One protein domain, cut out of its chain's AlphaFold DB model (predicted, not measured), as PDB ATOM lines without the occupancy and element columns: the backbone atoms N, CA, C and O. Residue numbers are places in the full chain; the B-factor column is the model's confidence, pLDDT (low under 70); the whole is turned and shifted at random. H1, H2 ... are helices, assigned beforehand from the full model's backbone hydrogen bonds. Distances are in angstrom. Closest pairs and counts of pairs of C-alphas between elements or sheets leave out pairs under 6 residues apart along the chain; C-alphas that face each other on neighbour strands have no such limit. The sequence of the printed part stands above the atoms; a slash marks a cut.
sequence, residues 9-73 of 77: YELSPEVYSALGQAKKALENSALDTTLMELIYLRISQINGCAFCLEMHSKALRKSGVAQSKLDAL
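AT A GLANCE: This is residues 9 to 73 of the 77 residues of the protein "Arsenate reductase and related proteins, glutaredoxin family" of Citrobacter koseri (UniProt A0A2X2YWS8). The long helix H1 sticks out as an arm, with residues 10 to 16, of which 13 to 16 belong to H1, and residues 18 to 25 of H1 standing free, and H1 and H2 make a V, meeting near the end of H1 and the beginning of H2, where the C-alphas of Glu 27 and Thr 33 are 7.0 A apart. The body beyond it is a helical hairpin of H2 and H3, with the short helix H4 near both on the side away from H1. The printed part has 65 residues with four named helices, in the order H1, H2, H3, H4, and no named strand; its class is all helix. It is only just loose, close to compact, with a radius of gyration of the C-alphas of 13.2 A. The spans are 39 by 28 by 19 A, and the arm adds to the longest of them.

HOW THE PARTS SIT: H1, residues 13 to 27, is the longest helix and touches no helix. It is close to but not clearly touching H2, residues 33 to 46; the closest C-alphas are those of Glu 27 and Thr 33, 7.0 A apart. Their lines stand at a steep tilt of 53 degrees, and they run opposite ways. H2 touches H3, residues 50 to 62, with 16 pairs of C-alphas within 8 A. The closest C-alphas, those of Leu 41 and His 56, are 5.4 A apart. H2 and H3 form a helical hairpin, running opposite ways at a shallow tilt of 28 degrees. H4, residues 67 to 73, is close to but not clearly touching H2, the closest C-alphas being those of Arg 42 and Leu 73, 6.8 A apart. They run the same way at a steep tilt of 56 degrees. H4 is also close to but not clearly touching H3, with the C-alphas of Arg 61 and Gln 67 the closest at 7.5 A. H1 is apart from H3 and from H4. In H1, H2, H3 and H4 every O i to N i+4 pair is within hydrogen-bond range.

IN THESE COORDINATES: H1 runs 20.9 A from C-alpha 13 at (36.652, -9.934, -28.830) to C-alpha 27 at (50.105, -25.617, -31.789). H2 runs 20.2 A from Thr 33 to Ile 46, and H3 runs 18.3 A from Ala 50 to Lys 62, between their first and last C-alphas. H4 is 9.9 A long and ends at C-alpha 73, at (54.767, -32.289, -12.389).

THE WHOLE: The two C-alphas farthest apart, those of Leu 11 and Ser 68, are 40.0 A apart. Without the stretches that stand free, the body has 50 residues and spans 30 by 26 by 17 A. The printed part has no cut, and the three links, H1 to H2, H2 to H3 and H3 to H4, are tight. The mean pLDDT of the printed part is 96.4, and no printed residue is under 70.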
ATOM      1  N   TYR A   9      35.563 -12.262 -23.254       92.12
ATOM      2  CA  TYR A   9      35.501 -12.624 -24.671       92.12
ATOM      3  C   TYR A   9      34.402 -11.858 -25.432       92.12
ATOM      4  O   TYR A   9      34.530 -11.672 -26.637       92.12
ATOM      5  N   GLU A  10      33.352 -11.393 -24.744       95.00
ATOM      6  CA  GLU A  10      32.320 -10.499 -25.297       95.00
ATOM      7  C   GLU A  10      32.749  -9.033 -25.203       95.00
ATOM      8  O   GLU A  10      32.524  -8.259 -26.127       95.00
ATOM      9  N   LEU A  11      33.386  -8.651 -24.091       96.38
ATOM     10  CA  LEU A  11      33.804  -7.268 -23.846       96.38
ATOM     11  C   LEU A  11      35.030  -6.847 -24.667       96.38
ATOM     12  O   LEU A  11      35.277  -5.655 -24.838       96.38
ATOM     13  N   SER A  12      35.855  -7.797 -25.113       96.50
ATOM     14  CA  SER A  12      37.093  -7.522 -25.857       96.50
ATOM     15  C   SER A  12      37.402  -8.638 -26.869       96.50
ATOM     16  O   SER A  12      38.405  -9.352 -26.728       96.50
ATOM     17  N   PRO A  13      36.545  -8.822 -27.890       96.38
ATOM     18  CA  PRO A  13      36.652  -9.934 -28.830       96.38
ATOM     19  C   PRO A  13      37.938  -9.895 -29.666       96.38
ATOM     20  O   PRO A  13      38.516 -10.947 -29.945       96.38
ATOM     21  N   GLU A  14      38.450  -8.714 -30.018       97.12
ATOM     22  CA  GLU A  14      39.693  -8.569 -30.784       97.12
ATOM     23  C   GLU A  14      40.903  -9.056 -29.978       97.12
ATOM     24  O   GLU A  14      41.741  -9.803 -30.491       97.12
ATOM     25  N   VAL A  15      40.969  -8.692 -28.693       96.44
ATOM     26  CA  VAL A  15      42.040  -9.123 -27.780       96.44
ATOM     27  C   VAL A  15      41.981 -10.632 -27.570       96.44
ATOM     28  O   VAL A  15      43.004 -11.316 -27.647       96.44
ATOM     29  N   TYR A  16      40.781 -11.172 -27.348       95.94
ATOM     30  CA  TYR A  16      40.601 -12.611 -27.180       95.94
ATOM     31  C   TYR A  16      40.981 -13.392 -28.448       95.94
ATOM     32  O   TYR A  16      41.647 -14.426 -28.366       95.94
ATOM     33  N   SER A  17      40.641 -12.865 -29.629       96.56
ATOM     34  CA  SER A  17      41.051 -13.432 -30.919       96.56
ATOM     35  C   SER A  17      42.573 -13.456 -31.077       96.56
ATOM     36  O   SER A  17      43.132 -14.492 -31.442       96.56
ATOM     37  N   ALA A  18      43.265 -12.362 -30.742       97.69
ATOM     38  CA  ALA A  18      44.726 -12.300 -30.799       97.69
ATOM     39  C   ALA A  18      45.388 -13.344 -29.878       97.69
ATOM     40  O   ALA A  18      46.336 -14.021 -30.285       97.69
ATOM     41  N   LEU A  19      44.849 -13.552 -28.671       95.94
ATOM     42  CA  LEU A  19      45.319 -14.604 -27.763       95.94
ATOM     43  C   LEU A  19      45.127 -16.008 -28.366       95.94
ATOM     44  O   LEU A  19      46.030 -16.846 -28.306       95.94
ATOM     45  N   GLY A  20      43.976 -16.256 -28.997       95.81
ATOM     46  CA  GLY A  20      43.706 -17.507 -29.711       95.81
ATOM     47  C   GLY A  20      44.669 -17.751 -30.878       95.81
ATOM     48  O   GLY A  20      45.116 -18.879 -31.088       95.81
ATOM     49  N   GLN A  21      45.047 -16.700 -31.608       97.31
ATOM     50  CA  GLN A  21      46.034 -16.787 -32.689       97.31
ATOM     51  C   GLN A  21      47.428 -17.144 -32.166       97.31
ATOM     52  O   GLN A  21      48.089 -17.999 -32.755       97.31
ATOM     53  N   ALA A  22      47.848 -16.567 -31.035       95.75
ATOM     54  CA  ALA A  22      49.109 -16.928 -30.390       95.75
ATOM     55  C   ALA A  22      49.140 -18.417 -29.994       95.75
ATOM     56  O   ALA A  22      50.108 -19.118 -30.293       95.75
ATOM     57  N   LYS A  23      48.047 -18.931 -29.409       93.94
ATOM     58  CA  LYS A  23      47.899 -20.364 -29.110       93.94
ATOM     59  C   LYS A  23      48.011 -21.222 -30.371       93.94
ATOM     60  O   LYS A  23      48.779 -22.177 -30.387       93.94
ATOM     61  N   LYS A  24      47.297 -20.861 -31.440       94.69
ATOM     62  CA  LYS A  24      47.321 -21.602 -32.709       94.69
ATOM     63  C   LYS A  24      48.717 -21.626 -33.342       94.69
ATOM     64  O   LYS A  24      49.112 -22.634 -33.917       94.69
ATOM     65  N   ALA A  25      49.473 -20.533 -33.238       95.44
ATOM     66  CA  ALA A  25      50.850 -20.483 -33.720       95.44
ATOM     67  C   ALA A  25      51.756 -21.473 -32.967       95.44
ATOM     68  O   ALA A  25      52.556 -22.159 -33.600       95.44
ATOM     69  N   LEU A  26      51.589 -21.599 -31.645       92.56
ATOM     70  CA  LEU A  26      52.307 -22.592 -30.839       92.56
ATOM     71  C   LEU A  26      51.906 -24.028 -31.199       92.56
ATOM     72  O   LEU A  26      52.778 -24.876 -31.360       92.56
ATOM     73  N   GLU A  27      50.611 -24.291 -31.397       90.25
ATOM     74  CA  GLU A  27      50.105 -25.617 -31.789       90.25
ATOM     75  C   GLU A  27      50.615 -26.085 -33.158       90.25
ATOM     76  O   GLU A  27      50.743 -27.282 -33.384       90.25
ATOM     77  N   ASN A  28      50.931 -25.150 -34.056       93.00
ATOM     78  CA  ASN A  28      51.510 -25.442 -35.369       93.00
ATOM     79  C   ASN A  28      53.048 -25.495 -35.359       93.00
ATOM     80  O   ASN A  28      53.663 -25.626 -36.419       93.00
ATOM     81  N   SER A  29      53.684 -25.331 -34.198       93.50
ATOM     82  CA  SER A  29      55.138 -25.421 -34.076       93.50
ATOM     83  C   SER A  29      55.615 -26.879 -34.062       93.50
ATOM     84  O   SER A  29      54.824 -27.816 -34.023       93.50
ATOM     85  N   ALA A  30      56.933 -27.084 -34.063       94.69
ATOM     86  CA  ALA A  30      57.529 -28.414 -33.932       94.69
ATOM     87  C   ALA A  30      57.446 -28.996 -32.503       94.69
ATOM     88  O   ALA A  30      57.962 -30.087 -32.257       94.69
ATOM     89  N   LEU A  31      56.861 -28.265 -31.545       94.31
ATOM     90  CA  LEU A  31      56.707 -28.741 -30.174       94.31
ATOM     91  C   LEU A  31      55.640 -29.832 -30.099       94.31
ATOM     92  O   LEU A  31      54.540 -29.691 -30.623       94.31
ATOM     93  N   ASP A  32      55.962 -30.899 -29.374       94.31
ATOM     94  CA  ASP A  32      55.006 -31.955 -29.082       94.31
ATOM     95  C   ASP A  32      53.820 -31.420 -28.260       94.31
ATOM     96  O   ASP A  32      53.984 -30.699 -27.269       94.31
ATOM     97  N   THR A  33      52.607 -31.807 -28.653       93.06
ATOM     98  CA  THR A  33      51.366 -31.365 -28.003       93.06
ATOM     99  C   THR A  33      51.309 -31.777 -26.536       93.06
ATOM    100  O   THR A  33      50.848 -31.002 -25.698       93.06
ATOM    101  N   THR A  34      51.811 -32.967 -26.191       95.81
ATOM    102  CA  THR A  34      51.836 -33.423 -24.794       95.81
ATOM    103  C   THR A  34      52.795 -32.574 -23.963       95.81
ATOM    104  O   THR A  34      52.467 -32.204 -22.836       95.81
ATOM    105  N   LEU A  35      53.959 -32.220 -24.514       95.75
ATOM    106  CA  LEU A  35      54.892 -31.297 -23.869       95.75
ATOM    107  C   LEU A  35      54.262 -29.915 -23.642       95.75
ATOM    108  O   LEU A  35      54.373 -29.381 -22.538       95.75
ATOM    109  N   MET A  36      53.577 -29.354 -24.641       96.62
ATOM    110  CA  MET A  36      52.901 -28.058 -24.499       96.62
ATOM    111  C   MET A  36      51.847 -28.072 -23.387       96.62
ATOM    112  O   MET A  36      51.824 -27.178 -22.545       96.62
ATOM    113  N   GLU A  37      51.018 -29.112 -23.326       97.31
ATOM    114  CA  GLU A  37      50.009 -29.257 -22.275       97.31
ATOM    115  C   GLU A  37      50.632 -29.406 -20.872       97.31
ATOM    116  O   GLU A  37      50.119 -28.839 -19.905       97.31
ATOM    117  N   LEU A  38      51.776 -30.095 -20.740       97.75
ATOM    118  CA  LEU A  38      52.526 -30.162 -19.476       97.75
ATOM    119  C   LEU A  38      53.055 -28.784 -19.055       97.75
ATOM    120  O   LEU A  38      52.972 -28.429 -17.877       97.75
ATOM    121  N   ILE A  39      53.565 -27.993 -20.004       96.50
ATOM    122  CA  ILE A  39      54.021 -26.619 -19.751       96.50
ATOM    123  C   ILE A  39      52.849 -25.760 -19.267       96.50
ATOM    124  O   ILE A  39      52.957 -25.105 -18.228       96.50
ATOM    125  N   TYR A  40      51.708 -25.801 -19.959       97.50
ATOM    126  CA  TYR A  40      50.527 -25.047 -19.549       97.50
ATOM    127  C   TYR A  40      49.998 -25.470 -18.177       97.50
ATOM    128  O   TYR A  40      49.651 -24.609 -17.362       97.50
ATOM    129  N   LEU A  41      49.980 -26.773 -17.879       98.12
ATOM    130  CA  LEU A  41      49.594 -27.264 -16.560       98.12
ATOM    131  C   LEU A  41      50.544 -26.732 -15.476       98.12
ATOM    132  O   LEU A  41      50.072 -26.235 -14.452       98.12
ATOM    133  N   ARG A  42      51.864 -26.753 -15.708       97.94
ATOM    134  CA  ARG A  42      52.842 -26.241 -14.736       97.94
ATOM    135  C   ARG A  42      52.710 -24.734 -14.512       97.94
ATOM    136  O   ARG A  42      52.713 -24.292 -13.364       97.94
ATOM    137  N   ILE A  43      52.531 -23.949 -15.575       97.19
ATOM    138  CA  ILE A  43      52.280 -22.500 -15.474       97.19
ATOM    139  C   ILE A  43      50.998 -22.233 -14.674       97.19
ATOM    140  O   ILE A  43      50.965 -21.354 -13.817       97.19
ATOM    141  N   SER A  44      49.950 -23.027 -14.906       98.00
ATOM    142  CA  SER A  44      48.670 -22.901 -14.201       98.00
ATOM    143  C   SER A  44      48.789 -23.192 -12.703       98.00
ATOM    144  O   SER A  44      48.124 -22.528 -11.911       98.00
ATOM    145  N   GLN A  45      49.647 -24.145 -12.314       97.06
ATOM    146  CA  GLN A  45      49.963 -24.430 -10.909       97.06
ATOM    147  C   GLN A  45      50.674 -23.249 -10.246       97.06
ATOM    148  O   GLN A  45      50.278 -22.848  -9.159       97.06
ATOM    149  N   ILE A  46      51.683 -22.672 -10.911       96.94
ATOM    150  CA  ILE A  46      52.434 -21.512 -10.401       96.94
ATOM    151  C   ILE A  46      51.510 -20.301 -10.229       96.94
ATOM    152  O   ILE A  46      51.552 -19.628  -9.204       96.94
ATOM    153  N   ASN A  47      50.639 -20.054 -11.209       97.38
ATOM    154  CA  ASN A  47      49.744 -18.895 -11.217       97.38
ATOM    155  C   ASN A  47      48.448 -19.104 -10.415       97.38
ATOM    156  O   ASN A  47      47.640 -18.183 -10.321       97.38
ATOM    157  N   GLY A  48      48.202 -20.306  -9.886       96.62
ATOM    158  CA  GLY A  48      46.992 -20.612  -9.120       96.62
ATOM    159  C   GLY A  48      45.686 -20.511  -9.922       96.62
ATOM    160  O   GLY A  48      44.633 -20.219  -9.357       96.62
ATOM    161  N   CYS A  49      45.716 -20.736 -11.240       97.06
ATOM    162  CA  CYS A  49      44.522 -20.613 -12.080       97.06
ATOM    163  C   CYS A  49      43.720 -21.923 -12.121       97.06
ATOM    164  O   CYS A  49      43.981 -22.796 -12.951       97.06
ATOM    165  N   ALA A  50      42.704 -22.046 -11.263       96.44
ATOM    166  CA  ALA A  50      41.859 -23.246 -11.162       96.44
ATOM    167  C   ALA A  50      41.208 -23.666 -12.497       96.44
ATOM    168  O   ALA A  50      41.165 -24.855 -12.809       96.44
ATOM    169  N   PHE A  51      40.758 -22.703 -13.309       95.31
ATOM    170  CA  PHE A  51      40.182 -22.980 -14.631       95.31
ATOM    171  C   PHE A  51      41.194 -23.666 -15.561       95.31
ATOM    172  O   PHE A  51      40.902 -24.710 -16.146       95.31
ATOM    173  N   CYS A  52      42.408 -23.115 -15.659       96.94
ATOM    174  CA  CYS A  52      43.450 -23.685 -16.507       96.94
ATOM    175  C   CYS A  52      43.951 -25.033 -15.961       96.94
ATOM    176  O   CYS A  52      44.206 -25.949 -16.740       96.94
ATOM    177  N   LEU A  53      44.028 -25.195 -14.633       97.75
ATOM    178  CA  LEU A  53      44.378 -26.470 -13.997       97.75
ATOM    179  C   LEU A  53      43.426 -27.600 -14.409       97.75
ATOM    180  O   LEU A  53      43.878 -28.682 -14.794       97.75
ATOM    181  N   GLU A  54      42.114 -27.361 -14.356       97.75
ATOM    182  CA  GLU A  54      41.119 -28.349 -14.782       97.75
ATOM    183  C   GLU A  54      41.257 -28.658 -16.279       97.75
ATOM    184  O   GLU A  54      41.342 -29.825 -16.667       97.75
ATOM    185  N   MET A  55      41.347 -27.617 -17.112       97.56
ATOM    186  CA  MET A  55      41.422 -27.743 -18.567       97.56
ATOM    187  C   MET A  55      42.630 -28.578 -19.021       97.56
ATOM    188  O   MET A  55      42.455 -29.587 -19.709       97.56
ATOM    189  N   HIS A  56      43.839 -28.204 -18.599       98.06
ATOM    190  CA  HIS A  56      45.074 -28.855 -19.047       98.06
ATOM    191  C   HIS A  56      45.257 -30.242 -18.422       98.06
ATOM    192  O   HIS A  56      45.659 -31.190 -19.099       98.06
ATOM    193  N   SER A  57      44.877 -30.431 -17.150       97.94
ATOM    194  CA  SER A  57      44.952 -31.764 -16.535       97.94
ATOM    195  C   SER A  57      43.961 -32.753 -17.163       97.94
ATOM    196  O   SER A  57      44.269 -33.939 -17.284       97.94
ATOM    197  N   LYS A  58      42.785 -32.297 -17.614       98.25
ATOM    198  CA  LYS A  58      41.834 -33.130 -18.364       98.25
ATOM    199  C   LYS A  58      42.363 -33.482 -19.755       98.25
ATOM    200  O   LYS A  58      42.221 -34.633 -20.171       98.25
ATOM    201  N   ALA A  59      42.985 -32.528 -20.452       97.88
ATOM    202  CA  ALA A  59      43.602 -32.760 -21.757       97.88
ATOM    203  C   ALA A  59      44.710 -33.826 -21.682       97.88
ATOM    204  O   ALA A  59      44.674 -34.795 -22.438       97.88
ATOM    205  N   LEU A  60      45.613 -33.719 -20.701       98.38
ATOM    206  CA  LEU A  60      46.707 -34.676 -20.489       98.38
ATOM    207  C   LEU A  60      46.227 -36.081 -20.103       98.38
ATOM    208  O   LEU A  60      46.762 -37.079 -20.582       98.38
ATOM    209  N   ARG A  61      45.190 -36.187 -19.263       98.06
ATOM    210  CA  ARG A  61      44.583 -37.492 -18.950       98.06
ATOM    211  C   ARG A  61      43.951 -38.119 -20.189       98.06
ATOM    212  O   ARG A  61      44.093 -39.318 -20.405       98.06
ATOM    213  N   LYS A  62      43.293 -37.313 -21.031       97.81
ATOM    214  CA  LYS A  62      42.705 -37.780 -22.293       97.81
ATOM    215  C   LYS A  62      43.768 -38.226 -23.303       97.81
ATOM    216  O   LYS A  62      43.496 -39.145 -24.068       97.81
ATOM    217  N   SER A  63      44.958 -37.620 -23.302       96.50
ATOM    218  CA  SER A  63      46.078 -38.049 -24.153       96.50
ATOM    219  C   SER A  63      46.851 -39.258 -23.608       96.50
ATOM    220  O   SER A  63      47.796 -39.709 -24.248       96.50
ATOM    221  N   GLY A  64      46.445 -39.819 -22.462       97.25
ATOM    222  CA  GLY A  64      47.034 -41.039 -21.907       97.25
ATOM    223  C   GLY A  64      48.325 -40.819 -21.119       97.25
ATOM    224  O   GLY A  64      49.060 -41.775 -20.873       97.25
ATOM    225  N   VAL A  65      48.623 -39.584 -20.701       98.00
ATOM    226  CA  VAL A  65      49.764 -39.324 -19.815       98.00
ATOM    227  C   VAL A  65      49.562 -40.047 -18.484       98.00
ATOM    228  O   VAL A  65      48.515 -39.923 -17.849       98.00
ATOM    229  N   ALA A  66      50.583 -40.789 -18.052       97.88
ATOM    230  CA  ALA A  66      50.552 -41.528 -16.795       97.88
ATOM    231  C   ALA A  66      50.264 -40.601 -15.604       97.88
ATOM    232  O   ALA A  66      50.885 -39.545 -15.466       97.88
ATOM    233  N   GLN A  67      49.367 -41.030 -14.711       97.69
ATOM    234  CA  GLN A  67      48.966 -40.240 -13.543       97.69
ATOM    235  C   GLN A  67      50.170 -39.861 -12.665       97.69
ATOM    236  O   GLN A  67      50.298 -38.701 -12.295       97.69
ATOM    237  N   SER A  68      51.129 -40.775 -12.477       97.25
ATOM    238  CA  SER A  68      52.371 -40.509 -11.735       97.25
ATOM    239  C   SER A  68      53.189 -39.338 -12.292       97.25
ATOM    240  O   SER A  68      53.818 -38.604 -11.531       97.25
ATOM    241  N   LYS A  69      53.164 -39.113 -13.613       97.00
ATOM    242  CA  LYS A  69      53.829 -37.962 -14.241       97.00
ATOM    243  C   LYS A  69      53.111 -36.653 -13.916       97.00
ATOM    244  O   LYS A  69      53.772 -35.639 -13.723       97.00
ATOM    245  N   LEU A  70      51.778 -36.671 -13.857       97.25
ATOM    246  CA  LEU A  70      50.980 -35.503 -13.476       97.25
ATOM    247  C   LEU A  70      51.167 -35.162 -11.996       97.25
ATOM    248  O   LEU A  70      51.328 -33.990 -11.665       97.25
ATOM    249  N   ASP A  71      51.203 -36.183 -11.139       95.75
ATOM    250  CA  ASP A  71      51.407 -36.033  -9.695       95.75
ATOM    251  C   ASP A  71      52.779 -35.411  -9.391       95.75
ATOM    252  O   ASP A  71      52.895 -34.529  -8.544       95.75
ATOM    253  N   ALA A  72      53.814 -35.814 -10.136       96.31
ATOM    254  CA  ALA A  72      55.170 -35.292  -9.982       96.31
ATOM    255  C   ALA A  72      55.399 -33.915 -10.635       96.31
ATOM    256  O   ALA A  72      56.391 -33.255 -10.325       96.31
ATOM    257  N   LEU A  73      54.519 -33.464 -11.541       97.00
ATOM    258  CA  LEU A  73      54.767 -32.289 -12.389       97.00
ATOM    259  C   LEU A  73      54.959 -30.991 -11.597       97.00
ATOM    260  O   LEU A  73      55.749 -30.139 -12.000       97.00
TER     261      LEU A  73